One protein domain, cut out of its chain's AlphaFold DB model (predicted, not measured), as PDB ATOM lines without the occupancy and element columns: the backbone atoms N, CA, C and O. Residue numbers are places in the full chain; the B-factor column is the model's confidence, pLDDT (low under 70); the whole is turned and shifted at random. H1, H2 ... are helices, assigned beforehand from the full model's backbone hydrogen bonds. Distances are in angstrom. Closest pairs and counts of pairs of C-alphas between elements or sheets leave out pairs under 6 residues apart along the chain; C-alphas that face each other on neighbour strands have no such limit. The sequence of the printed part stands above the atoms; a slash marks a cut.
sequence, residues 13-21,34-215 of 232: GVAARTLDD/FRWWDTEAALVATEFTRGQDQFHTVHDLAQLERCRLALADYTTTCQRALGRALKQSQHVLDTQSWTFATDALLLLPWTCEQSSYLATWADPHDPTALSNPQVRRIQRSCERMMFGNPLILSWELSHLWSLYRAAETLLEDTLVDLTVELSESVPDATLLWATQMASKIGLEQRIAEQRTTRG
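This is residues 13 to 21 and 34 to 215 of the 232 residues of an uncharacterized protein of Rhodococcus sp. 06-221-2 (UniProt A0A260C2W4). Two long helices, H3 and H7, run side by side in opposite ways and make the length of an elongated all-helix body. Shorter helices are set round this pair: H1, H4, H5 and H6 towards one end, H8 and H9 at and near the other, and H2 crossing the pair between them. The printed part has 191 residues with nine named helices, H1 to H9 in chain order, and no named strand. It is only just compact, close to loose, with a radius of gyration of the C-alphas of 19.2 A and spans of 66 by 33 by 30 A.

H3, residues 58 to 92, touches H7, residues 150 to 183, at a shallow tilt of 20 degrees, opposite ways; the closest C-alphas, of Ala 85 and Ser 154, are 5.1 A apart. H7 is the hub, touching seven helices. H2, residues 38 to 48, touches H7 with C-alphas 41 and 167 at 4.6 A, a steep tilt of 70.0 degrees. H5, residues 109 to 121, is about perpendicular to H3 at 86 degrees and touches its residues 79 to 87, closest at C-alphas 116 and 83, 4.1 A. H6, residues 133 to 143, forms a hairpin with H7, closest at C-alphas 142 and 153, 6.2 A. H4, residues 99 to 105, only just touches H7, with 3 pairs of C-alphas within 8 A, closest at 105 and 155, 5.7 A. H1, residues 13 to 21, only just touches H3, with 3 pairs, closest at C-alphas 15 and 92, 6.1 A. H8, residues 188 to 194, touches H3 with C-alphas 194 and 62 at 4.1 A. H9, residues 200 to 214, touches H7 with C-alphas 207 and 176 at 5.9 A; H9 and H3 are apart. The helix packing is mostly crossed, 2 of 12 touching pairs being at a shallow tilt. Every O i to N i+4 pair is within hydrogen-bond range in H1, H2, H3, H5, H6, H7, H8 and H9; in H4 it is 2 of 3.

H3 is 50.9 A long, from C-alpha 58 at (-24.036, -29.181, -6.912), and H7 is 48.1 A. H9 measures 20.7 A and ends at C-alpha 214 at (-2.480, -22.711, -11.198); H5 measures 18.6 A. H1 begins at C-alpha 13 at (25.227, -9.385, 19.872).

The farthest C-alphas, of Gly 13 and Ser 185, are 65.7 A apart. Residues 22 to 33 are not printed, and C-alphas 21 and 34 are 17.0 A apart across the cut. The link from H5 to H6 is long, 11 residues. The mean pLDDT of the printed part is 91.5; residues 123 to 131 are under 70.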
ATOM      1  N   GLY A  13      24.887  -8.009  19.505       76.12
ATOM      2  CA  GLY A  13      25.227  -9.385  19.872       76.12
ATOM      3  C   GLY A  13      24.047 -10.304  20.233       76.12
ATOM      4  O   GLY A  13      24.227 -11.517  20.237       76.12
ATOM      5  N   VAL A  14      22.860  -9.787  20.565       83.81
ATOM      6  CA  VAL A  14      21.629 -10.584  20.755       83.81
ATOM      7  C   VAL A  14      21.021 -10.931  19.398       83.81
ATOM      8  O   VAL A  14      20.716 -12.095  19.146       83.81
ATOM      9  N   ALA A  15      20.930  -9.951  18.495       86.50
ATOM     10  CA  ALA A  15      20.440 -10.155  17.135       86.50
ATOM     11  C   ALA A  15      21.293 -11.182  16.367       86.50
ATOM     12  O   ALA A  15      20.750 -12.134  15.806       86.50
ATOM     13  N   ALA A  16      22.626 -11.051  16.417       87.62
ATOM     14  CA  ALA A  16      23.546 -11.995  15.778       87.62
ATOM     15  C   ALA A  16      23.381 -13.428  16.314       87.62
ATOM     16  O   ALA A  16      23.218 -14.357  15.530       87.62
ATOM     17  N   ARG A  17      23.318 -13.598  17.645       90.06
ATOM     18  CA  ARG A  17      23.088 -14.911  18.271       90.06
ATOM     19  C   ARG A  17      21.756 -15.533  17.858       90.06
ATOM     20  O   ARG A  17      21.712 -16.709  17.540       90.06
ATOM     21  N   THR A  18      20.693 -14.734  17.790       90.88
ATOM     22  CA  THR A  18      19.360 -15.214  17.385       90.88
ATOM     23  C   THR A  18      19.364 -15.737  15.941       90.88
ATOM     24  O   THR A  18      18.725 -16.747  15.639       90.88
ATOM     25  N   LEU A  19      20.097 -15.069  15.045       91.62
ATOM     26  CA  LEU A  19      20.284 -15.512  13.660       91.62
ATOM     27  C   LEU A  19      21.162 -16.770  13.570       91.62
ATOM     28  O   LEU A  19      20.836 -17.675  12.803       91.62
ATOM     29  N   ASP A  20      22.231 -16.853  14.364       91.88
ATOM     30  CA  ASP A  20      23.084 -18.044  14.441       91.88
ATOM     31  C   ASP A  20      22.312 -19.265  14.965       91.88
ATOM     32  O   ASP A  20      22.419 -20.347  14.387       91.88
ATOM     33  N   ASP A  21      21.480 -19.088  15.993       93.19
ATOM     34  CA  ASP A  21      20.598 -20.130  16.530       93.19
ATOM     35  C   ASP A  21      19.594 -20.610  15.468       93.19
ATOM     36  O   ASP A  21      19.374 -21.812  15.316       93.19
ATOM     37  N   PHE A  34       8.867 -29.063  11.125       85.44
ATOM     38  CA  PHE A  34       7.537 -29.151  10.521       85.44
ATOM     39  C   PHE A  34       7.598 -29.140   8.987       85.44
ATOM     40  O   PHE A  34       6.720 -28.592   8.317       85.44
ATOM     41  N   ARG A  35       8.636 -29.767   8.422       86.88
ATOM     42  CA  ARG A  35       8.710 -30.046   6.984       86.88
ATOM     43  C   ARG A  35       7.511 -30.880   6.536       86.88
ATOM     44  O   ARG A  35       7.115 -31.818   7.226       86.88
ATOM     45  N   TRP A  36       6.999 -30.575   5.351       90.56
ATOM     46  CA  TRP A  36       5.873 -31.272   4.743       90.56
ATOM     47  C   TRP A  36       6.081 -31.461   3.235       90.56
ATOM     48  O   TRP A  36       6.817 -30.708   2.592       90.56
ATOM     49  N   TRP A  37       5.442 -32.483   2.669       87.19
ATOM     50  CA  TRP A  37       5.425 -32.779   1.240       87.19
ATOM     51  C   TRP A  37       4.004 -32.638   0.673       87.19
ATOM     52  O   TRP A  37       3.050 -32.301   1.376       87.19
ATOM     53  N   ASP A  38       3.855 -32.851  -0.633       85.38
ATOM     54  CA  ASP A  38       2.557 -32.812  -1.317       85.38
ATOM     55  C   ASP A  38       1.514 -33.726  -0.660       85.38
ATOM     56  O   ASP A  38       0.348 -33.347  -0.531       85.38
ATOM     57  N   THR A  39       1.950 -34.886  -0.171       89.69
ATOM     58  CA  THR A  39       1.116 -35.829   0.576       89.69
ATOM     59  C   THR A  39       0.485 -35.226   1.827       89.69
ATOM     60  O   THR A  39      -0.694 -35.449   2.079       89.69
ATOM     61  N   GLU A  40       1.216 -34.433   2.608       92.81
ATOM     62  CA  GLU A  40       0.700 -33.819   3.832       92.81
ATOM     63  C   GLU A  40      -0.342 -32.742   3.528       92.81
ATOM     64  O   GLU A  40      -1.345 -32.650   4.233       92.81
ATOM     65  N   ALA A  41      -0.139 -31.948   2.471       93.06
ATOM     66  CA  ALA A  41      -1.128 -30.958   2.050       93.06
ATOM     67  C   ALA A  41      -2.434 -31.637   1.607       93.06
ATOM     68  O   ALA A  41      -3.519 -31.187   1.981       93.06
ATOM     69  N   ALA A  42      -2.330 -32.753   0.878       93.25
ATOM     70  CA  ALA A  42      -3.482 -33.570   0.516       93.25
ATOM     71  C   ALA A  42      -4.175 -34.157   1.756       93.25
ATOM     72  O   ALA A  42      -5.387 -34.031   1.877       93.25
ATOM     73  N   LEU A  43      -3.424 -34.709   2.717       94.62
ATOM     74  CA  LEU A  43      -3.985 -35.239   3.965       94.62
ATOM     75  C   LEU A  43      -4.763 -34.179   4.752       94.62
ATOM     76  O   LEU A  43      -5.859 -34.464   5.234       94.62
ATOM     77  N   VAL A  44      -4.233 -32.956   4.850       95.00
ATOM     78  CA  VAL A  44      -4.942 -31.835   5.481       95.00
ATOM     79  C   VAL A  44      -6.223 -31.511   4.714       95.00
ATOM     80  O   VAL A  44      -7.278 -31.406   5.329       95.00
ATOM     81  N   ALA A  45      -6.173 -31.387   3.385       95.12
ATOM     82  CA  ALA A  45      -7.373 -31.131   2.586       95.12
ATOM     83  C   ALA A  45      -8.440 -32.223   2.807       95.12
ATOM     84  O   ALA A  45      -9.607 -31.915   3.060       95.12
ATOM     85  N   THR A  46      -8.022 -33.492   2.815       95.19
ATOM     86  CA  THR A  46      -8.880 -34.657   3.054       95.19
ATOM     87  C   THR A  46      -9.475 -34.690   4.465       95.19
ATOM     88  O   THR A  46     -10.612 -35.127   4.642       95.19
ATOM     89  N   GLU A  47      -8.760 -34.209   5.486       95.38
ATOM     90  CA  GLU A  47      -9.305 -34.079   6.845       95.38
ATOM     91  C   GLU A  47     -10.529 -33.149   6.857       95.38
ATOM     92  O   GLU A  47     -11.569 -33.485   7.432       95.38
ATOM     93  N   PHE A  48     -10.452 -32.020   6.145       95.12
ATOM     94  CA  PHE A  48     -11.546 -31.049   6.058       95.12
ATOM     95  C   PHE A  48     -12.722 -31.553   5.213       95.12
ATOM     96  O   PHE A  48     -13.871 -31.227   5.519       95.12
ATOM     97  N   THR A  49     -12.468 -32.388   4.202       95.81
ATOM     98  CA  THR A  49     -13.519 -33.069   3.423       95.81
ATOM     99  C   THR A  49     -14.013 -34.364   4.074       95.81
ATOM    100  O   THR A  49     -14.888 -35.031   3.525       95.81
ATOM    101  N   ARG A  50     -13.499 -34.719   5.263       93.75
ATOM    102  CA  ARG A  50     -13.829 -35.946   6.011       93.75
ATOM    103  C   ARG A  50     -13.585 -37.233   5.216       93.75
ATOM    104  O   ARG A  50     -14.349 -38.188   5.334       93.75
ATOM    105  N   GLY A  51     -12.525 -37.261   4.415       92.25
ATOM    106  CA  GLY A  51     -12.177 -38.424   3.598       92.25
ATOM    107  C   GLY A  51     -12.816 -38.445   2.213       92.25
ATOM    108  O   GLY A  51     -12.492 -39.336   1.439       92.25
ATOM    109  N   GLN A  52     -13.702 -37.499   1.885       91.38
ATOM    110  CA  GLN A  52     -14.297 -37.434   0.554       91.38
ATOM    111  C   GLN A  52     -13.272 -36.915  -0.463       91.38
ATOM    112  O   GLN A  52     -12.682 -35.848  -0.269       91.38
ATOM    113  N   ASP A  53     -13.077 -37.677  -1.535       87.75
ATOM    114  CA  ASP A  53     -12.122 -37.419  -2.620       87.75
ATOM    115  C   ASP A  53     -12.782 -37.351  -4.011       87.75
ATOM    116  O   ASP A  53     -12.134 -36.973  -4.984       87.75
ATOM    117  N   GLN A  54     -14.075 -37.672  -4.102       91.44
ATOM    118  CA  GLN A  54     -14.873 -37.620  -5.326       91.44
ATOM    119  C   GLN A  54     -16.065 -36.680  -5.138       91.44
ATOM    120  O   GLN A  54     -16.816 -36.779  -4.161       91.44
ATOM    121  N   PHE A  55     -16.231 -35.761  -6.086       95.44
ATOM    122  CA  PHE A  55     -17.243 -34.711  -6.057       95.44
ATOM    123  C   PHE A  55     -17.824 -34.560  -7.459       95.44
ATOM    124  O   PHE A  55     -17.069 -34.395  -8.414       95.44
ATOM    125  N   HIS A  56     -19.149 -34.644  -7.591       96.38
ATOM    126  CA  HIS A  56     -19.800 -34.685  -8.909       96.38
ATOM    127  C   HIS A  56     -21.093 -33.874  -8.987       96.38
ATOM    128  O   HIS A  56     -21.675 -33.740 -10.060       96.38
ATOM    129  N   THR A  57     -21.594 -33.371  -7.861       97.50
ATOM    130  CA  THR A  57     -22.909 -32.730  -7.789       97.50
ATOM    131  C   THR A  57     -22.823 -31.291  -7.293       97.50
ATOM    132  O   THR A  57     -21.858 -30.868  -6.662       97.50
ATOM    133  N   VAL A  58     -23.892 -30.524  -7.502       97.50
ATOM    134  CA  VAL A  58     -24.036 -29.181  -6.912       97.50
ATOM    135  C   VAL A  58     -23.966 -29.227  -5.380       97.50
ATOM    136  O   VAL A  58     -23.432 -28.315  -4.750       97.50
ATOM    137  N   HIS A  59     -24.502 -30.282  -4.762       97.38
ATOM    138  CA  HIS A  59     -24.418 -30.447  -3.314       97.38
ATOM    139  C   HIS A  59     -22.964 -30.635  -2.865       97.38
ATOM    140  O   HIS A  59     -22.542 -30.017  -1.884       97.38
ATOM    141  N   ASP A  60     -22.198 -31.433  -3.610       97.56
ATOM    142  CA  ASP A  60     -20.763 -31.611  -3.392       97.56
ATOM    143  C   ASP A  60     -20.009 -30.287  -3.534       97.56
ATOM    144  O   ASP A  60     -19.189 -29.960  -2.680       97.56
ATOM    145  N   LEU A  61     -20.343 -29.479  -4.545       98.00
ATOM    146  CA  LEU A  61     -19.764 -28.147  -4.735       98.00
ATOM    147  C   LEU A  61     -20.036 -27.229  -3.532       98.00
ATOM    148  O   LEU A  61     -19.123 -26.594  -3.006       98.00
ATOM    149  N   ALA A  62     -21.277 -27.211  -3.039       98.06
ATOM    150  CA  ALA A  62     -21.641 -26.434  -1.857       98.06
ATOM    151  C   ALA A  62     -20.937 -26.935  -0.585       98.06
ATOM    152  O   ALA A  62     -20.620 -26.151   0.314       98.06
ATOM    153  N   GLN A  63     -20.710 -28.245  -0.475       97.44
ATOM    154  CA  GLN A  63     -19.937 -28.837   0.612       97.44
ATOM    155  C   GLN A  63     -18.458 -28.456   0.522       97.44
ATOM    156  O   GLN A  63     -17.899 -28.037   1.535       97.44
ATOM    157  N   LEU A  64     -17.856 -28.535  -0.665       97.44
ATOM    158  CA  LEU A  64     -16.478 -28.124  -0.913       97.44
ATOM    159  C   LEU A  64     -16.241 -26.661  -0.540       97.44
ATOM    160  O   LEU A  64     -15.269 -26.383   0.156       97.44
ATOM    161  N   GLU A  65     -17.142 -25.739  -0.901       97.88
ATOM    162  CA  GLU A  65     -17.001 -24.325  -0.511       97.88
ATOM    163  C   GLU A  65     -17.009 -24.164   1.015       97.88
ATOM    164  O   GLU A  65     -16.179 -23.443   1.567       97.88
ATOM    165  N   ARG A  66     -17.886 -24.882   1.734       97.56
ATOM    166  CA  ARG A  66     -17.893 -24.861   3.210       97.56
ATOM    167  C   ARG A  66     -16.601 -25.424   3.802       97.56
ATOM    168  O   ARG A  66     -16.073 -24.845   4.749       97.56
ATOM    169  N   CYS A  67     -16.092 -26.531   3.262       97.25
ATOM    170  CA  CYS A  67     -14.821 -27.121   3.689       97.25
ATOM    171  C   CYS A  67     -13.650 -26.160   3.440       97.25
ATOM    172  O   CYS A  67     -12.823 -25.966   4.332       97.25
ATOM    173  N   ARG A  68     -13.612 -25.512   2.269       97.06
ATOM    174  CA  ARG A  68     -12.596 -24.520   1.906       97.06
ATOM    175  C   ARG A  68     -12.638 -23.305   2.831       97.06
ATOM    176  O   ARG A  68     -11.592 -22.909   3.330       97.06
ATOM    177  N   LEU A  69     -13.820 -22.755   3.117       95.94
ATOM    178  CA  LEU A  69     -13.983 -21.640   4.061       95.94
ATOM    179  C   LEU A  69     -13.501 -22.010   5.471       95.94
ATOM    180  O   LEU A  69     -12.726 -21.268   6.067       95.94
ATOM    181  N   ALA A  70     -13.880 -23.187   5.976       94.56
ATOM    182  CA  ALA A  70     -13.416 -23.660   7.278       94.56
ATOM    183  C   ALA A  70     -11.883 -23.826   7.326       94.56
ATOM    184  O   ALA A  70     -11.245 -23.496   8.329       94.56
ATOM    185  N   LEU A  71     -11.278 -24.313   6.239       95.50
ATOM    186  CA  LEU A  71      -9.826 -24.420   6.110       95.50
ATOM    187  C   LEU A  71      -9.152 -23.042   6.002       95.50
ATOM    188  O   LEU A  71      -8.096 -22.838   6.600       95.50
ATOM    189  N   ALA A  72      -9.761 -22.079   5.310       94.19
ATOM    190  CA  ALA A  72      -9.271 -20.703   5.216       94.19
ATOM    191  C   ALA A  72      -9.269 -20.003   6.591       94.19
ATOM    192  O   ALA A  72      -8.286 -19.351   6.963       94.19
ATOM    193  N   ASP A  73     -10.308 -20.208   7.403       91.31
ATOM    194  CA  ASP A  73     -10.374 -19.711   8.784       91.31
ATOM    195  C   ASP A  73      -9.274 -20.333   9.663       91.31
ATOM    196  O   ASP A  73      -8.579 -19.647  10.430       91.31
ATOM    197  N   TYR A  74      -9.050 -21.641   9.512       91.50
ATOM    198  CA  TYR A  74      -7.982 -22.350  10.214       91.50
ATOM    199  C   TYR A  74      -6.590 -21.843   9.795       91.50
ATOM    200  O   TYR A  74      -5.735 -21.562  10.644       91.50
ATOM    201  N   THR A  75      -6.380 -21.641   8.492       93.69
ATOM    202  CA  THR A  75      -5.157 -21.073   7.900       93.69
ATOM    203  C   THR A  75      -4.903 -19.654   8.402       93.69
ATOM    204  O   THR A  75      -3.775 -19.319   8.773       93.69
ATOM    205  N   THR A  76      -5.953 -18.838   8.509       91.25
ATOM    206  CA  THR A  76      -5.886 -17.473   9.051       91.25
ATOM    207  C   THR A  76      -5.424 -17.476  10.508       91.25
ATOM    208  O   THR A  76      -4.627 -16.628  10.916       91.25
ATOM    209  N   THR A  77      -5.845 -18.464  11.302       89.94
ATOM    210  CA  THR A  77      -5.379 -18.621  12.687       89.94
ATOM    211  C   THR A  77      -3.881 -18.947  12.746       89.94
ATOM    212  O   THR A  77      -3.152 -18.342  13.537       89.94
ATOM    213  N   CYS A  78      -3.389 -19.830  11.870       92.62
ATOM    214  CA  CYS A  78      -1.951 -20.085  11.716       92.62
ATOM    215  C   CYS A  78      -1.190 -18.808  11.312       92.62
ATOM    216  O   CYS A  78      -0.149 -18.498  11.893       92.62
ATOM    217  N   GLN A  79      -1.734 -18.025  10.374       93.94
ATOM    218  CA  GLN A  79      -1.119 -16.781   9.905       93.94
ATOM    219  C   GLN A  79      -1.041 -15.709  11.005       93.94
ATOM    220  O   GLN A  79      -0.023 -15.033  11.152       93.94
ATOM    221  N   ARG A  80      -2.082 -15.579  11.836       91.50
ATOM    222  CA  ARG A  80      -2.069 -14.689  13.011       91.50
ATOM    223  C   ARG A  80      -0.991 -15.100  14.012       91.50
ATOM    224  O   ARG A  80      -0.278 -14.242  14.533       91.50
ATOM    225  N   ALA A  81      -0.848 -16.399  14.279       91.81
ATOM    226  CA  ALA A  81       0.195 -16.906  15.167       91.81
ATOM    227  C   ALA A  81       1.599 -16.589  14.629       91.81
ATOM    228  O   ALA A  81       2.438 -16.082  15.379       91.81
ATOM    229  N   LEU A  82       1.823 -16.799  13.326       94.75
ATOM    230  CA  LEU A  82       3.046 -16.387  12.637       94.75
ATOM    231  C   LEU A  82       3.301 -14.884  12.815       94.75
ATOM    232  O   LEU A  82       4.398 -14.492  13.204       94.75
ATOM    233  N   GLY A  83       2.285 -14.042  12.613       94.00
ATOM    234  CA  GLY A  83       2.377 -12.593  12.801       94.00
ATOM    235  C   GLY A  83       2.815 -12.170  14.206       94.00
ATOM    236  O   GLY A  83       3.627 -11.258  14.349       94.00
ATOM    237  N   ARG A  84       2.333 -12.853  15.253       92.19
ATOM    238  CA  ARG A  84       2.768 -12.600  16.639       92.19
ATOM    239  C   ARG A  84       4.250 -12.934  16.838       92.19
ATOM    240  O   ARG A  84       4.976 -12.116  17.398       92.19
ATOM    241  N   ALA A  85       4.704 -14.082  16.337       93.94
ATOM    242  CA  ALA A  85       6.115 -14.472  16.408       93.94
ATOM    243  C   ALA A  85       7.017 -13.527  15.590       93.94
ATOM    244  O   ALA A  85       8.094 -13.142  16.038       93.94
ATOM    245  N   LEU A  86       6.555 -13.084  14.417       95.19
ATOM    246  CA  LEU A  86       7.278 -12.140  13.560       95.19
ATOM    247  C   LEU A  86       7.515 -10.788  14.247       95.19
ATOM    248  O   LEU A  86       8.609 -10.239  14.147       95.19
ATOM    249  N   LYS A  87       6.533 -10.276  14.998       92.50
ATOM    250  CA  LYS A  87       6.700  -9.051  15.801       92.50
ATOM    251  C   LYS A  87       7.726  -9.215  16.919       92.50
ATOM    252  O   LYS A  87       8.517  -8.311  17.165       92.50
ATOM    253  N   GLN A  88       7.730 -10.367  17.587       92.50
ATOM    254  CA  GLN A  88       8.745 -10.676  18.597       92.50
ATOM    255  C   GLN A  88      10.141 -10.747  17.963       92.50
ATOM    256  O   GLN A  88      11.091 -10.202  18.516       92.50
ATOM    257  N   SER A  89      10.251 -11.339  16.770       94.19
ATOM    258  CA  SER A  89      11.496 -11.370  15.997       94.19
ATOM    259  C   SER A  89      11.980  -9.969  15.613       94.19
ATOM    260  O   SER A  89      13.153  -9.668  15.807       94.19
ATOM    261  N   GLN A  90      11.091  -9.085  15.147       93.06
ATOM    262  CA  GLN A  90      11.425  -7.678  14.878       93.06
ATOM    263  C   GLN A  90      11.977  -6.960  16.107       93.06
ATOM    264  O   GLN A  90      12.955  -6.224  16.002       93.06
ATOM    265  N   HIS A  91      11.375  -7.203  17.273       91.50
ATOM    266  CA  HIS A  91      11.828  -6.606  18.522       91.50
ATOM    267  C   HIS A  91      13.228  -7.094  18.926       91.50
ATOM    268  O   HIS A  91      14.066  -6.289  19.314       91.50
ATOM    269  N   VAL A  92      13.506  -8.395  18.790       91.19
ATOM    270  CA  VAL A  92      14.827  -8.977  19.100       91.19
ATOM    271  C   VAL A  92      15.912  -8.503  18.129       91.19
ATOM    272  O   VAL A  92      17.059  -8.315  18.529       91.19
ATOM    273  N   LEU A  93      15.554  -8.312  16.860       90.75
ATOM    274  CA  LEU A  93      16.458  -7.817  15.821       90.75
ATOM    275  C   LEU A  93      16.585  -6.287  15.795       90.75
ATOM    276  O   LEU A  93      17.327  -5.774  14.961       90.75
ATOM    277  N   ASP A  94      15.856  -5.581  16.663       90.50
ATOM    278  CA  ASP A  94      15.777  -4.118  16.714       90.50
ATOM    279  C   ASP A  94      15.530  -3.485  15.329       90.50
ATOM    280  O   ASP A  94      16.232  -2.583  14.873       90.50
ATOM    281  N   THR A  95      14.540  -4.017  14.601       89.25
ATOM    282  CA  THR A  95      14.218  -3.571  13.240       89.25
ATOM    283  C   THR A  95      12.723  -3.390  13.026       89.25
ATOM    284  O   THR A  95      11.899  -4.165  13.506       89.25
ATOM    285  N   GLN A  96      12.372  -2.372  12.242       87.12
ATOM    286  CA  GLN A  96      11.007  -2.146  11.756       87.12
ATOM    287  C   GLN A  96      10.800  -2.681  10.333       87.12
ATOM    288  O   GLN A  96       9.672  -2.744   9.848       87.12
ATOM    289  N   SER A  97      11.882  -3.075   9.656       89.50
ATOM    290  CA  SER A  97      11.826  -3.611   8.298       89.50
ATOM    291  C   SER A  97      11.447  -5.091   8.309       89.50
ATOM    292  O   SER A  97      11.840  -5.836   9.204       89.50
ATOM    293  N   TRP A  98      10.734  -5.542   7.275       91.50
ATOM    294  CA  TRP A  98      10.485  -6.965   7.013       91.50
ATOM    295  C   TRP A  98      11.523  -7.604   6.088       91.50
ATOM    296  O   TRP A  98      11.435  -8.793   5.797       91.50
ATOM    297  N   THR A  99      12.523  -6.849   5.626       88.94
ATOM    298  CA  THR A  99      13.554  -7.368   4.711       88.94
ATOM    299  C   THR A  99      14.311  -8.558   5.297       88.94
ATOM    300  O   THR A  99      14.560  -9.514   4.569       88.94
ATOM    301  N   PHE A 100      14.565  -8.571   6.614       86.94
ATOM    302  CA  PHE A 100      15.219  -9.703   7.286       86.94
ATOM    303  C   PHE A 100      14.483 -11.032   7.055       86.94
ATOM    304  O   PHE A 100      15.113 -12.084   7.013       86.94
ATOM    305  N   ALA A 101      13.154 -11.003   6.907       88.25
ATOM    306  CA  ALA A 101      12.347 -12.205   6.759       88.25
ATOM    307  C   ALA A 101      12.530 -12.864   5.386       88.25
ATOM    308  O   ALA A 101      12.337 -14.071   5.269       88.25
ATOM    309  N   THR A 102      12.954 -12.104   4.371       87.12
ATOM    310  CA  THR A 102      13.279 -12.677   3.056       87.12
ATOM    311  C   THR A 102      14.489 -13.594   3.182       87.12
ATOM    312  O   THR A 102      14.436 -14.743   2.751       87.12
ATOM    313  N   ASP A 103      15.539 -13.120   3.850       84.31
ATOM    314  CA  ASP A 103      16.801 -13.850   3.966       84.31
ATOM    315  C   ASP A 103      16.728 -14.949   5.033       84.31
ATOM    316  O   ASP A 103      17.122 -16.094   4.806       84.31
ATOM    317  N   ALA A 104      16.188 -14.614   6.207       87.00
ATOM    318  CA  ALA A 104      16.155 -15.519   7.348       87.00
ATOM    319  C   ALA A 104      15.027 -16.553   7.243       87.00
ATOM    320  O   ALA A 104      15.229 -17.712   7.607       87.00
ATOM    321  N   LEU A 105      13.851 -16.134   6.759       90.25
ATOM    322  CA  LEU A 105      12.614 -16.917   6.833       90.25
ATOM    323  C   LEU A 105      12.038 -17.321   5.470       90.25
ATOM    324  O   LEU A 105      11.031 -18.026   5.440       90.25
ATOM    325  N   LEU A 106      12.652 -16.898   4.360       89.69
ATOM    326  CA  LEU A 106      12.153 -17.127   2.997       89.69
ATOM    327  C   LEU A 106      10.711 -16.636   2.795       89.69
ATOM    328  O   LEU A 106       9.956 -17.175   1.986       89.69
ATOM    329  N   LEU A 107      10.323 -15.601   3.542       92.12
ATOM    330  CA  LEU A 107       9.013 -14.972   3.456       92.12
ATOM    331  C   LEU A 107       9.113 -13.640   2.727       92.12
ATOM    332  O   LEU A 107      10.016 -12.841   2.970       92.12
ATOM    333  N   LEU A 108       8.134 -13.373   1.865       92.62
ATOM    334  CA  LEU A 108       8.026 -12.073   1.220       92.62
ATOM    335  C   LEU A 108       7.650 -11.003   2.262       92.62
ATOM    336  O   LEU A 108       6.775 -11.258   3.096       92.62
ATOM    337  N   PRO A 109       8.220  -9.783   2.186       93.12
ATOM    338  CA  PRO A 109       7.928  -8.710   3.138       93.12
ATOM    339  C   PRO A 109       6.430  -8.425   3.311       93.12
ATOM    340  O   PRO A 109       5.956  -8.278   4.436       93.12
ATOM    341  N   TRP A 110       5.665  -8.440   2.214       93.69
ATOM    342  CA  TRP A 110       4.215  -8.220   2.251       93.69
ATOM    343  C   TRP A 110       3.474  -9.310   3.039       93.69
ATOM    344  O   TRP A 110       2.493  -9.025   3.719       93.69
ATOM    345  N   THR A 111       3.945 -10.561   2.997       93.88
ATOM    346  CA  THR A 111       3.360 -11.661   3.776       93.88
ATOM    347  C   THR A 111       3.578 -11.431   5.266       93.88
ATOM    348  O   THR A 111       2.668 -11.655   6.068       93.88
ATOM    349  N   CYS A 112       4.766 -10.961   5.650       93.88
ATOM    350  CA  CYS A 112       5.070 -10.626   7.036       93.88
ATOM    351  C   CYS A 112       4.232  -9.445   7.527       93.88
ATOM    352  O   CYS A 112       3.658  -9.519   8.613       93.88
ATOM    353  N   GLU A 113       4.098  -8.401   6.709       93.56
ATOM    354  CA  GLU A 113       3.271  -7.234   7.010       93.56
ATOM    355  C   GLU A 113       1.801  -7.615   7.210       93.56
ATOM    356  O   GLU A 113       1.224  -7.302   8.251       93.56
ATOM    357  N   GLN A 114       1.214  -8.374   6.281       93.56
ATOM    358  CA  GLN A 114      -0.161  -8.858   6.410       93.56
ATOM    359  C   GLN A 114      -0.352  -9.737   7.647       93.56
ATOM    360  O   GLN A 114      -1.315  -9.562   8.391       93.56
ATOM    361  N   SER A 115       0.580 -10.656   7.911       94.00
ATOM    362  CA  SER A 115       0.510 -11.528   9.088       94.00
ATOM    363  C   SER A 115       0.589 -10.713  10.383       94.00
ATOM    364  O   SER A 115      -0.182 -10.940  11.316       94.00
ATOM    365  N   SER A 116       1.485  -9.723  10.431       92.12
ATOM    366  CA  SER A 116       1.629  -8.787  11.548       92.12
ATOM    367  C   SER A 116       0.365  -7.950  11.758       92.12
ATOM    368  O   SER A 116      -0.102  -7.823  12.895       92.12
ATOM    369  N   TYR A 117      -0.231  -7.440  10.677       92.06
ATOM    370  CA  TYR A 117      -1.491  -6.702  10.700       92.06
ATOM    371  C   TYR A 117      -2.627  -7.560  11.267       92.06
ATOM    372  O   TYR A 117      -3.257  -7.168  12.251       92.06
ATOM    373  N   LEU A 118      -2.823  -8.771  10.732       89.56
ATOM    374  CA  LEU A 118      -3.820  -9.724  11.231       89.56
ATOM    375  C   LEU A 118      -3.607 -10.040  12.716       89.56
ATOM    376  O   LEU A 118      -4.569 -10.143  13.471       89.56
ATOM    377  N   ALA A 119      -2.354 -10.155  13.156       88.50
ATOM    378  CA  ALA A 119      -2.024 -10.369  14.558       88.50
ATOM    379  C   ALA A 119      -2.302  -9.151  15.459       88.50
ATOM    380  O   ALA A 119      -2.539  -9.346  16.647       88.50
ATOM    381  N   THR A 120      -2.224  -7.915  14.940       87.50
ATOM    382  CA  THR A 120      -2.551  -6.679  15.690       87.50
ATOM    383  C   THR A 120      -4.041  -6.584  15.967       87.50
ATOM    384  O   THR A 120      -4.436  -6.252  17.077       87.50
ATOM    385  N   TRP A 121      -4.845  -6.848  14.940       84.31
ATOM    386  CA  TRP A 121      -6.288  -6.619  14.964       84.31
ATOM    387  C   TRP A 121      -7.093  -7.855  15.365       84.31
ATOM    388  O   TRP A 121      -8.313  -7.780  15.473       84.31
ATOM    389  N   ALA A 122      -6.428  -8.990  15.582       78.12
ATOM    390  CA  ALA A 122      -7.068 -10.162  16.154       78.12
ATOM    391  C   ALA A 122      -7.582  -9.840  17.560       78.12
ATOM    392  O   ALA A 122      -6.829  -9.324  18.389       78.12
ATOM    393  N   ASP A 123      -8.837 -10.202  17.829       68.81
ATOM    394  CA  ASP A 123      -9.424 -10.082  19.158       68.81
ATOM    395  C   ASP A 123      -8.556 -10.859  20.174       68.81
ATOM    396  O   ASP A 123      -8.354 -12.072  20.022       68.81
ATOM    397  N   PRO A 124      -7.986 -10.186  21.191       63.88
ATOM    398  CA  PRO A 124      -7.176 -10.841  22.214       63.88
ATOM    399  C   PRO A 124      -7.982 -11.821  23.077       63.88
ATOM    400  O   PRO A 124      -7.383 -12.679  23.728       63.88
ATOM    401  N   HIS A 125      -9.313 -11.712  23.078       59.78
ATOM    402  CA  HIS A 125     -10.226 -12.553  23.841       59.78
ATOM    403  C   HIS A 125     -10.904 -13.638  23.010       59.78
ATOM    404  O   HIS A 125     -11.632 -14.439  23.592       59.78
ATOM    405  N   ASP A 126     -10.649 -13.714  21.701       62.44
ATOM    406  CA  ASP A 126     -11.176 -14.791  20.871       62.44
ATOM    407  C   ASP A 126     -10.532 -16.129  21.292       62.44
ATOM    408  O   ASP A 126      -9.339 -16.363  21.043       62.44
ATOM    409  N   PRO A 127     -11.295 -17.039  21.928       56.38
ATOM    410  CA  PRO A 127     -10.760 -18.316  22.376       56.38
ATOM    411  C   PRO A 127     -10.355 -19.199  21.189       56.38
ATOM    412  O   PRO A 127      -9.489 -20.063  21.343       56.38
ATOM    413  N   THR A 128     -10.926 -18.976  19.999       59.06
ATOM    414  CA  THR A 128     -10.633 -19.756  18.792       59.06
ATOM    415  C   THR A 128      -9.286 -19.376  18.179       59.06
ATOM    416  O   THR A 128      -8.533 -20.273  17.789       59.06
ATOM    417  N   ALA A 129      -8.900 -18.095  18.244       52.47
ATOM    418  CA  ALA A 129      -7.613 -17.578  17.768       52.47
ATOM    419  C   ALA A 129      -6.386 -18.174  18.493       52.47
ATOM    420  O   ALA A 129      -5.272 -18.136  17.967       52.47
ATOM    421  N   LEU A 130      -6.573 -18.732  19.695       51.91
ATOM    422  CA  LEU A 130      -5.549 -19.434  20.486       51.91
ATOM    423  C   LEU A 130      -5.769 -20.960  20.543       51.91
ATOM    424  O   LEU A 130      -4.962 -21.679  21.140       51.91
ATOM    425  N   SER A 131      -6.848 -21.471  19.942       63.34
ATOM    426  CA  SER A 131      -7.271 -22.870  20.102       63.34
ATOM    427  C   SER A 131      -6.562 -23.857  19.181       63.34
ATOM    428  O   SER A 131      -6.627 -25.058  19.439       63.34
ATOM    429  N   ASN A 132      -5.869 -23.381  18.140       82.88
ATOM    430  CA  ASN A 132      -5.276 -24.254  17.133       82.88
ATOM    431  C   ASN A 132      -4.243 -25.211  17.773       82.88
ATOM    432  O   ASN A 132      -3.188 -24.766  18.247       82.88
ATOM    433  N   PRO A 133      -4.522 -26.530  17.812       87.62
ATOM    434  CA  PRO A 133      -3.682 -27.489  18.519       87.62
ATOM    435  C   PRO A 133      -2.289 -27.609  17.897       87.62
ATOM    436  O   PRO A 133      -1.325 -27.823  18.634       87.62
ATOM    437  N   GLN A 134      -2.161 -27.424  16.578       90.06
ATOM    438  CA  GLN A 134      -0.865 -27.472  15.903       90.06
ATOM    439  C   GLN A 134      -0.023 -26.242  16.239       90.06
ATOM    440  O   GLN A 134       1.132 -26.395  16.622       90.06
ATOM    441  N   VAL A 135      -0.607 -25.037  16.230       90.25
ATOM    442  CA  VAL A 135       0.089 -23.818  16.688       90.25
ATOM    443  C   VAL A 135       0.601 -23.995  18.119       90.25
ATOM    444  O   VAL A 135       1.781 -23.768  18.389       90.25
ATOM    445  N   ARG A 136      -0.252 -24.485  19.031       90.25
ATOM    446  CA  ARG A 136       0.139 -24.754  20.426       90.25
ATOM    447  C   ARG A 136       1.246 -25.799  20.530       90.25
ATOM    448  O   ARG A 136       2.106 -25.695  21.402       90.25
ATOM    449  N   ARG A 137       1.224 -26.825  19.677       90.56
ATOM    450  CA  ARG A 137       2.269 -27.853  19.626       90.56
ATOM    451  C   ARG A 137       3.613 -27.254  19.213       90.56
ATOM    452  O   ARG A 137       4.604 -27.544  19.878       90.56
ATOM    453  N   ILE A 138       3.640 -26.412  18.177       92.00
ATOM    454  CA  ILE A 138       4.859 -25.723  17.724       92.00
ATOM    455  C   ILE A 138       5.405 -24.818  18.827       92.00
ATOM    456  O   ILE A 138       6.583 -24.919  19.164       92.00
ATOM    457  N   GLN A 139       4.544 -23.995  19.432       90.69
ATOM    458  CA  GLN A 139       4.921 -23.096  20.525       90.69
ATOM    459  C   GLN A 139       5.581 -23.859  21.675       90.69
ATOM    460  O   GLN A 139       6.721 -23.569  22.023       90.69
ATOM    461  N   ARG A 140       4.932 -24.917  22.182       90.44
ATOM    462  CA  ARG A 140       5.502 -25.748  23.255       90.44
ATOM    463  C   ARG A 140       6.798 -26.448  22.854       90.44
ATOM    464  O   ARG A 140       7.632 -26.691  23.721       90.44
ATOM    465  N   SER A 141       6.941 -26.839  21.585       89.75
ATOM    466  CA  SER A 141       8.189 -27.429  21.085       89.75
ATOM    467  C   SER A 141       9.318 -26.407  21.187       89.75
ATOM    468  O   SER A 141      10.333 -26.687  21.816       89.75
ATOM    469  N   CYS A 142       9.094 -25.196  20.664       88.94
ATOM    470  CA  CYS A 142      10.070 -24.104  20.662       88.94
ATOM    471  C   CYS A 142      10.415 -23.619  22.075       88.94
ATOM    472  O   CYS A 142      11.588 -23.427  22.375       88.94
ATOM    473  N   GLU A 143       9.429 -23.495  22.967       87.81
ATOM    474  CA  GLU A 143       9.626 -23.111  24.377       87.81
ATOM    475  C   GLU A 143      10.535 -24.080  25.150       87.81
ATOM    476  O   GLU A 143      11.164 -23.693  26.132       87.81
ATOM    477  N   ARG A 144      10.600 -25.350  24.734       88.25
ATOM    478  CA  ARG A 144      11.421 -26.383  25.380       88.25
ATOM    479  C   ARG A 144      12.821 -26.508  24.779       88.25
ATOM    480  O   ARG A 144      13.617 -27.295  25.288       88.25
ATOM    481  N   MET A 145      13.121 -25.787  23.698       86.81
ATOM    482  CA  MET A 145      14.441 -25.827  23.071       86.81
ATOM    483  C   MET A 145      15.446 -25.027  23.898       86.81
ATOM    484  O   MET A 145      15.153 -23.928  24.357       86.81
ATOM    485  N   MET A 146      16.662 -25.557  24.038       77.25
ATOM    486  CA  MET A 146      17.735 -24.915  24.807       77.25
ATOM    487  C   MET A 146      18.130 -23.531  24.251       77.25
ATOM    488  O   MET A 146      18.523 -22.657  25.015       77.25
ATOM    489  N   PHE A 147      17.990 -23.336  22.940       80.31
ATOM    490  CA  PHE A 147      18.241 -22.095  22.189       80.31
ATOM    491  C   PHE A 147      16.964 -21.632  21.462       80.31
ATOM    492  O   PHE A 147      17.010 -21.035  20.389       80.31
ATOM    493  N   GLY A 148      15.791 -21.950  22.025       82.31
ATOM    494  CA  GLY A 148      14.513 -21.503  21.479       82.31
ATOM    495  C   GLY A 148      14.443 -19.979  21.439       82.31
ATOM    496  O   GLY A 148      14.688 -19.310  22.441       82.31
ATOM    497  N   ASN A 149      14.100 -19.422  20.279       90.94
ATOM    498  CA  ASN A 149      13.977 -17.981  20.101       90.94
ATOM    499  C   ASN A 149      12.813 -17.625  19.153       90.94
ATOM    500  O   ASN A 149      12.298 -18.502  18.447       90.94
ATOM    501  N   PRO A 150      12.373 -16.352  19.121       92.88
ATOM    502  CA  PRO A 150      11.246 -15.941  18.289       92.88
ATOM    503  C   PRO A 150      11.433 -16.182  16.788       92.88
ATOM    504  O   PRO A 150      10.447 -16.465  16.114       92.88
ATOM    505  N   LEU A 151      12.667 -16.129  16.268       94.44
ATOM    506  CA  LEU A 151      12.943 -16.395  14.852       94.44
ATOM    507  C   LEU A 151      12.725 -17.867  14.499       94.44
ATOM    508  O   LEU A 151      12.120 -18.155  13.469       94.44
ATOM    509  N   ILE A 152      13.155 -18.792  15.361       95.06
ATOM    510  CA  ILE A 152      12.881 -20.228  15.202       95.06
ATOM    511  C   ILE A 152      11.370 -20.478  15.242       95.06
ATOM    512  O   ILE A 152      10.837 -21.202  14.403       95.06
ATOM    513  N   LEU A 153      10.653 -19.827  16.162       95.19
ATOM    514  CA  LEU A 153       9.197 -19.932  16.219       95.19
ATOM    515  C   LEU A 153       8.531 -19.371  14.950       95.19
ATOM    516  O   LEU A 153       7.624 -20.003  14.410       95.19
ATOM    517  N   SER A 154       8.975 -18.211  14.453       95.62
ATOM    518  CA  SER A 154       8.501 -17.636  13.187       95.62
ATOM    519  C   SER A 154       8.747 -18.572  12.009       95.62
ATOM    520  O   SER A 154       7.867 -18.728  11.168       95.62
ATOM    521  N   TRP A 155       9.914 -19.207  11.960       95.50
ATOM    522  CA  TRP A 155      10.268 -20.180  10.935       95.50
ATOM    523  C   TRP A 155       9.350 -21.405  10.971       95.50
ATOM    524  O   TRP A 155       8.728 -21.749   9.973       95.50
ATOM    525  N   GLU A 156       9.158 -22.026  12.133       95.50
ATOM    526  CA  GLU A 156       8.305 -23.217  12.215       95.50
ATOM    527  C   GLU A 156       6.820 -22.910  11.969       95.50
ATOM    528  O   GLU A 156       6.113 -23.680  11.313       95.50
ATOM    529  N   LEU A 157       6.333 -21.753  12.426       95.44
ATOM    530  CA  LEU A 157       4.969 -21.310  12.133       95.44
ATOM    531  C   LEU A 157       4.771 -20.947  10.656       95.44
ATOM    532  O   LEU A 157       3.659 -21.112  10.152       95.44
ATOM    533  N   SER A 158       5.807 -20.485   9.945       95.25
ATOM    534  CA  SER A 158       5.708 -20.218   8.506       95.25
ATOM    535  C   SER A 158       5.535 -21.516   7.715       95.25
ATOM    536  O   SER A 158       4.703 -21.581   6.805       95.25
ATOM    537  N   HIS A 159       6.223 -22.585   8.122       94.19
ATOM    538  CA  HIS A 159       6.045 -23.915   7.545       94.19
ATOM    539  C   HIS A 159       4.647 -24.471   7.811       94.19
ATOM    540  O   HIS A 159       4.003 -24.942   6.873       94.19
ATOM    541  N   LEU A 160       4.123 -24.322   9.031       94.56
ATOM    542  CA  LEU A 160       2.746 -24.711   9.339       94.56
ATOM    543  C   LEU A 160       1.723 -23.928   8.508       94.56
ATOM    544  O   LEU A 160       0.823 -24.514   7.914       94.56
ATOM    545  N   TRP A 161       1.852 -22.603   8.450       94.88
ATOM    546  CA  TRP A 161       0.948 -21.764   7.664       94.88
ATOM    547  C   TRP A 161       1.000 -22.118   6.172       94.88
ATOM    548  O   TRP A 161      -0.048 -22.254   5.543       94.88
ATOM    549  N   SER A 162       2.198 -22.334   5.619       94.38
ATOM    550  CA  SER A 162       2.353 -22.722   4.213       94.38
ATOM    551  C   SER A 162       1.722 -24.081   3.895       94.38
ATOM    552  O   SER A 162       1.154 -24.214   2.816       94.38
ATOM    553  N   LEU A 163       1.739 -25.044   4.827       95.12
ATOM    554  CA  LEU A 163       1.041 -26.328   4.675       95.12
ATOM    555  C   LEU A 163      -0.466 -26.123   4.515       95.12
ATOM    556  O   LEU A 163      -1.065 -26.607   3.558       95.12
ATOM    557  N   TYR A 164      -1.079 -25.388   5.444       95.31
ATOM    558  CA  TYR A 164      -2.524 -25.166   5.424       95.31
ATOM    559  C   TYR A 164      -2.961 -24.326   4.219       95.31
ATOM    560  O   TYR A 164      -3.963 -24.647   3.587       95.31
ATOM    561  N   ARG A 165      -2.156 -23.337   3.812       95.06
ATOM    562  CA  ARG A 165      -2.379 -22.581   2.570       95.06
ATOM    563  C   ARG A 165      -2.275 -23.466   1.323       95.06
ATOM    564  O   ARG A 165      -3.027 -23.289   0.366       95.06
ATOM    565  N   ALA A 166      -1.345 -24.416   1.317       95.25
ATOM    566  CA  ALA A 166      -1.207 -25.378   0.231       95.25
ATOM    567  C   ALA A 166      -2.434 -26.304   0.160       95.25
ATOM    568  O   ALA A 166      -2.987 -26.501  -0.918       95.25
ATOM    569  N   ALA A 167      -2.928 -26.786   1.302       96.12
ATOM    570  CA  ALA A 167      -4.164 -27.564   1.374       96.12
ATOM    571  C   ALA A 167      -5.399 -26.760   0.923       96.12
ATOM    572  O   ALA A 167      -6.223 -27.274   0.169       96.12
ATOM    573  N   GLU A 168      -5.505 -25.483   1.310       96.38
ATOM    574  CA  GLU A 168      -6.561 -24.580   0.828       96.38
ATOM    575  C   GLU A 168      -6.528 -24.461  -0.697       96.38
ATOM    576  O   GLU A 168      -7.567 -24.530  -1.348       96.38
ATOM    577  N   THR A 169      -5.326 -24.372  -1.270       95.62
ATOM    578  CA  THR A 169      -5.133 -24.322  -2.722       95.62
ATOM    579  C   THR A 169      -5.627 -25.600  -3.412       95.62
ATOM    580  O   THR A 169      -6.194 -25.505  -4.494       95.62
ATOM    581  N   LEU A 170      -5.480 -26.786  -2.804       95.44
ATOM    582  CA  LEU A 170      -6.045 -28.027  -3.365       95.44
ATOM    583  C   LEU A 170      -7.572 -28.012  -3.379       95.44
ATOM    584  O   LEU A 170      -8.182 -28.439  -4.361       95.44
ATOM    585  N   LEU A 171      -8.189 -27.534  -2.295       96.44
ATOM    586  CA  LEU A 171      -9.644 -27.415  -2.236       96.44
ATOM    587  C   LEU A 171     -10.150 -26.380  -3.243       96.44
ATOM    588  O   LEU A 171     -11.163 -26.626  -3.888       96.44
ATOM    589  N   GLU A 172      -9.429 -25.274  -3.427       97.06
ATOM    590  CA  GLU A 172      -9.734 -24.272  -4.450       97.06
ATOM    591  C   GLU A 172      -9.610 -24.841  -5.869       97.06
ATOM    592  O   GLU A 172     -10.526 -24.675  -6.670       97.06
ATOM    593  N   ASP A 173      -8.519 -25.559  -6.167       96.75
ATOM    594  CA  ASP A 173      -8.305 -26.214  -7.462       96.75
ATOM    595  C   ASP A 173      -9.482 -27.170  -7.771       96.75
ATOM    596  O   ASP A 173     -10.079 -27.097  -8.845       96.75
ATOM    597  N   THR A 174      -9.878 -27.993  -6.791       96.50
ATOM    598  CA  THR A 174     -10.993 -28.953  -6.913       96.50
ATOM    599  C   THR A 174     -12.343 -28.255  -7.089       96.50
ATOM    600  O   THR A 174     -13.167 -28.669  -7.903       96.50
ATOM    601  N   LEU A 175     -12.583 -27.182  -6.334       97.38
ATOM    602  CA  LEU A 175     -13.827 -26.423  -6.383       97.38
ATOM    603  C   LEU A 175     -14.014 -25.727  -7.730       97.38
ATOM    604  O   LEU A 175     -15.109 -25.768  -8.295       97.38
ATOM    605  N   VAL A 176     -12.956 -25.104  -8.252       97.69
ATOM    606  CA  VAL A 176     -12.979 -24.447  -9.562       97.69
ATOM    607  C   VAL A 176     -13.205 -25.470 -10.670       97.69
ATOM    608  O   VAL A 176     -14.045 -25.234 -11.536       97.69
ATOM    609  N   ASP A 177     -12.516 -26.613 -10.631       97.25
ATOM    610  CA  ASP A 177     -12.700 -27.668 -11.630       97.25
ATOM    611  C   ASP A 177     -14.143 -28.190 -11.636       97.25
ATOM    612  O   ASP A 177     -14.790 -28.178 -12.682       97.25
ATOM    613  N   LEU A 178     -14.696 -28.522 -10.465       97.38
ATOM    614  CA  LEU A 178     -16.083 -28.975 -10.357       97.38
ATOM    615  C   LEU A 178     -17.087 -27.899 -10.798       97.38
ATOM    616  O   LEU A 178     -18.113 -28.209 -11.398       97.38
ATOM    617  N   THR A 179     -16.807 -26.624 -10.518       97.94
ATOM    618  CA  THR A 179     -17.653 -25.514 -10.983       97.94
ATOM    619  C   THR A 179     -17.704 -25.472 -12.509       97.94
ATOM    620  O   THR A 179     -18.786 -25.327 -13.079       97.94
ATOM    621  N   VAL A 180     -16.549 -25.600 -13.169       97.06
ATOM    622  CA  VAL A 180     -16.454 -25.604 -14.635       97.06
ATOM    623  C   VAL A 180     -17.178 -26.821 -15.212       97.06
ATOM    624  O   VAL A 180     -17.997 -26.649 -16.112       97.06
ATOM    625  N   GLU A 181     -16.971 -28.015 -14.655       96.44
ATOM    626  CA  GLU A 181     -17.659 -29.241 -15.091       96.44
ATOM    627  C   GLU A 181     -19.187 -29.129 -14.966       96.44
ATOM    628  O   GLU A 181     -19.930 -29.474 -15.885       96.44
ATOM    629  N   LEU A 182     -19.682 -28.593 -13.848       97.62
ATOM    630  CA  LEU A 182     -21.120 -28.420 -13.629       97.62
ATOM    631  C   LEU A 182     -21.728 -27.299 -14.481       97.62
ATOM    632  O   LEU A 182     -22.930 -27.337 -14.752       97.62
ATOM    633  N   SER A 183     -20.932 -26.326 -14.934       96.06
ATOM    634  CA  SER A 183     -21.424 -25.183 -15.716       96.06
ATOM    635  C   SER A 183     -22.074 -25.559 -17.048       96.06
ATOM    636  O   SER A 183     -22.920 -24.819 -17.545       96.06
ATOM    637  N   GLU A 184     -21.757 -26.736 -17.588       93.44
ATOM    638  CA  GLU A 184     -22.367 -27.243 -18.821       93.44
ATOM    639  C   GLU A 184     -23.826 -27.687 -18.635       93.44
ATOM    640  O   GLU A 184     -24.595 -27.725 -19.596       93.44
ATOM    641  N   SER A 185     -24.218 -28.042 -17.409       95.06
ATOM    642  CA  SER A 185     -25.496 -28.717 -17.128       95.06
ATOM    643  C   SER A 185     -26.344 -28.044 -16.047       95.06
ATOM    644  O   SER A 185     -27.522 -28.378 -15.893       95.06
ATOM    645  N   VAL A 186     -25.783 -27.083 -15.313       96.19
ATOM    646  CA  VAL A 186     -26.411 -26.444 -14.154       96.19
ATOM    647  C   VAL A 186     -26.612 -24.943 -14.404       96.19
ATOM    648  O   VAL A 186     -25.695 -24.274 -14.873       96.19
ATOM    649  N   PRO A 187     -27.777 -24.359 -14.049       96.81
ATOM    650  CA  PRO A 187     -27.997 -22.920 -14.178       96.81
ATOM    651  C   PRO A 187     -27.043 -22.087 -13.309       96.81
ATOM    652  O   PRO A 187     -26.838 -22.408 -12.136       96.81
ATOM    653  N   ASP A 188     -26.590 -20.939 -13.824       96.50
ATOM    654  CA  ASP A 188     -25.676 -20.010 -13.133       96.50
ATOM    655  C   ASP A 188     -26.102 -19.693 -11.689       96.50
ATOM    656  O   ASP A 188     -25.284 -19.716 -10.776       96.50
ATOM    657  N   ALA A 189     -27.393 -19.440 -11.450       97.19
ATOM    658  CA  ALA A 189     -27.904 -19.113 -10.116       97.19
ATOM    659  C   ALA A 189     -27.634 -20.220  -9.079       97.19
ATOM    660  O   ALA A 189     -27.409 -19.936  -7.904       97.19
ATOM    661  N   THR A 190     -27.635 -21.480  -9.518       97.69
ATOM    662  CA  THR A 190     -27.371 -22.638  -8.658       97.69
ATOM    663  C   THR A 190     -25.880 -22.761  -8.347       97.69
ATOM    664  O   THR A 190     -25.517 -23.038  -7.204       97.69
ATOM    665  N   LEU A 191     -25.018 -22.488  -9.330       97.75
ATOM    666  CA  LEU A 191     -23.566 -22.440  -9.130       97.75
ATOM    667  C   LEU A 191     -23.188 -21.317  -8.167       97.75
ATOM    668  O   LEU A 191     -22.474 -21.562  -7.204       97.75
ATOM    669  N   LEU A 192     -23.746 -20.118  -8.362       98.00
ATOM    670  CA  LEU A 192     -23.512 -18.966  -7.488       98.00
ATOM    671  C   LEU A 192     -23.903 -19.244  -6.039       98.00
ATOM    672  O   LEU A 192     -23.153 -18.902  -5.125       98.00
ATOM    673  N   TRP A 193     -25.047 -19.900  -5.829       97.81
ATOM    674  CA  TRP A 193     -25.452 -20.351  -4.504       97.81
ATOM    675  C   TRP A 193     -24.442 -21.341  -3.908       97.81
ATOM    676  O   TRP A 193     -24.008 -21.155  -2.770       97.81
ATOM    677  N   ALA A 194     -24.034 -22.361  -4.670       97.69
ATOM    678  CA  ALA A 194     -23.129 -23.402  -4.187       97.69
ATOM    679  C   ALA A 194     -21.731 -22.854  -3.852       97.69
ATOM    680  O   ALA A 194     -21.176 -23.185  -2.808       97.69
ATOM    681  N   THR A 195     -21.191 -21.961  -4.683       97.00
ATOM    682  CA  THR A 195     -19.877 -21.328  -4.476       97.00
ATOM    683  C   THR A 195     -19.934 -20.095  -3.572       97.00
ATOM    684  O   THR A 195     -18.917 -19.424  -3.407       97.00
ATOM    685  N   GLN A 196     -21.113 -19.745  -3.043       96.56
ATOM    686  CA  GLN A 196     -21.364 -18.536  -2.245       96.56
ATOM    687  C   GLN A 196     -20.891 -17.234  -2.922       96.56
ATOM    688  O   GLN A 196     -20.450 -16.292  -2.264       96.56
ATOM    689  N   MET A 197     -20.978 -17.167  -4.253       96.38
ATOM    690  CA  MET A 197     -20.578 -15.989  -5.022       96.38
ATOM    691  C   MET A 197     -21.769 -15.060  -5.237       96.38
ATOM    692  O   MET A 197     -22.860 -15.488  -5.605       96.38
ATOM    693  N   ALA A 198     -21.547 -13.758  -5.052       94.56
ATOM    694  CA  ALA A 198     -22.599 -12.754  -5.203       94.56
ATOM    695  C   ALA A 198     -22.995 -12.505  -6.670       94.56
ATOM    696  O   ALA A 198     -24.098 -12.035  -6.942       94.56
ATOM    697  N   SER A 199     -22.096 -12.771  -7.622       96.81
ATOM    698  CA  SER A 199     -22.328 -12.497  -9.040       96.81
ATOM    699  C   SER A 199     -21.567 -13.458  -9.947       96.81
ATOM    700  O   SER A 199     -20.510 -13.976  -9.582       96.81
ATOM    701  N   LYS A 200     -22.088 -13.640 -11.168       96.44
ATOM    702  CA  LYS A 200     -21.441 -14.430 -12.226       96.44
ATOM    703  C   LYS A 200     -20.051 -13.906 -12.567       96.44
ATOM    704  O   LYS A 200     -19.117 -14.688 -12.641       96.44
ATOM    705  N   ILE A 201     -19.906 -12.587 -12.674       97.00
ATOM    706  CA  ILE A 201     -18.615 -11.939 -12.942       97.00
ATOM    707  C   ILE A 201     -17.602 -12.287 -11.843       97.00
ATOM    708  O   ILE A 201     -16.453 -12.584 -12.142       97.00
ATOM    709  N   GLY A 202     -18.020 -12.292 -10.572       96.75
ATOM    710  CA  GLY A 202     -17.148 -12.692  -9.465       96.75
ATOM    711  C   GLY A 202     -16.712 -14.156  -9.561       96.75
ATOM    712  O   GLY A 202     -15.547 -14.465  -9.323       96.75
ATOM    713  N   LEU A 203     -17.623 -15.044  -9.966       97.31
ATOM    714  CA  LEU A 203     -17.303 -16.452 -10.193       97.31
ATOM    715  C   LEU A 203     -16.334 -16.638 -11.371       97.31
ATOM    716  O   LEU A 203     -15.341 -17.346 -11.240       97.31
ATOM    717  N   GLU A 204     -16.572 -15.961 -12.493       97.56
ATOM    718  CA  GLU A 204     -15.687 -15.977 -13.665       97.56
ATOM    719  C   GLU A 204     -14.292 -15.436 -13.329       97.56
ATOM    720  O   GLU A 204     -13.290 -16.027 -13.726       97.56
ATOM    721  N   GLN A 205     -14.216 -14.359 -12.543       97.50
ATOM    722  CA  GLN A 205     -12.960 -13.792 -12.054       97.50
ATOM    723  C   GLN A 205     -12.190 -14.806 -11.198       97.50
ATOM    724  O   GLN A 205     -10.994 -14.987 -11.410       97.50
ATOM    725  N   ARG A 206     -12.871 -15.489 -10.266       96.81
ATOM    726  CA  ARG A 206     -12.273 -16.527  -9.412       96.81
ATOM    727  C   ARG A 206     -11.701 -17.673 -10.246       96.81
ATOM    728  O   ARG A 206     -10.553 -18.063 -10.046       96.81
ATOM    729  N   ILE A 207     -12.465 -18.157 -11.231       97.81
ATOM    730  CA  ILE A 207     -12.007 -19.190 -12.172       97.81
ATOM    731  C   ILE A 207     -10.782 -18.686 -12.949       97.81
ATOM    732  O   ILE A 207      -9.759 -19.365 -12.996       97.81
ATOM    733  N   ALA A 208     -10.844 -17.482 -13.522       97.44
ATOM    734  CA  ALA A 208      -9.756 -16.916 -14.318       97.44
ATOM    735  C   ALA A 208      -8.468 -16.699 -13.502       97.44
ATOM    736  O   ALA A 208      -7.372 -16.983 -13.991       97.44
ATOM    737  N   GLU A 209      -8.578 -16.229 -12.258       96.94
ATOM    738  CA  GLU A 209      -7.446 -16.047 -11.347       96.94
ATOM    739  C   GLU A 209      -6.792 -17.388 -10.994       96.94
ATOM    740  O   GLU A 209      -5.563 -17.526 -11.085       96.94
ATOM    741  N   GLN A 210      -7.608 -18.401 -10.677       96.62
ATOM    742  CA  GLN A 210      -7.122 -19.752 -10.423       96.62
ATOM    743  C   GLN A 210      -6.422 -20.310 -11.668       96.62
ATOM    744  O   GLN A 210      -5.281 -20.759 -11.565       96.62
ATOM    745  N   ARG A 211      -7.013 -20.196 -12.864       96.25
ATOM    746  CA  ARG A 211      -6.408 -20.690 -14.115       96.25
ATOM    747  C   ARG A 211      -5.121 -19.961 -14.482       96.25
ATOM    748  O   ARG A 211      -4.156 -20.588 -14.918       96.25
ATOM    749  N   THR A 212      -5.058 -18.658 -14.235       96.81
ATOM    750  CA  THR A 212      -3.843 -17.863 -14.452       96.81
ATOM    751  C   THR A 212      -2.710 -18.335 -13.544       96.81
ATOM    752  O   THR A 212      -1.583 -18.526 -14.003       96.81
ATOM    753  N   THR A 213      -3.010 -18.575 -12.267       93.62
ATOM    754  CA  THR A 213      -2.005 -18.898 -11.246       93.62
ATOM    755  C   THR A 213      -1.605 -20.375 -11.257       93.62
ATOM    756  O   THR A 213      -0.429 -20.715 -11.114       93.62
ATOM    757  N   ARG A 214      -2.584 -21.264 -11.428       94.62
ATOM    758  CA  ARG A 214      -2.480 -22.711 -11.198       94.62
ATOM    759  C   ARG A 214      -2.586 -23.531 -12.480       94.62
ATOM    760  O   ARG A 214      -2.064 -24.639 -12.514       94.62
ATOM    761  N   GLY A 215      -3.193 -22.984 -13.533       94.69
ATOM    762  CA  GLY A 215      -3.399 -23.669 -14.809       94.69
ATOM    763  C   GLY A 215      -4.583 -24.634 -14.825       94.69
ATOM    764  O   GLY A 215      -5.336 -24.747 -13.858       94.69
TER     765      GLY A 215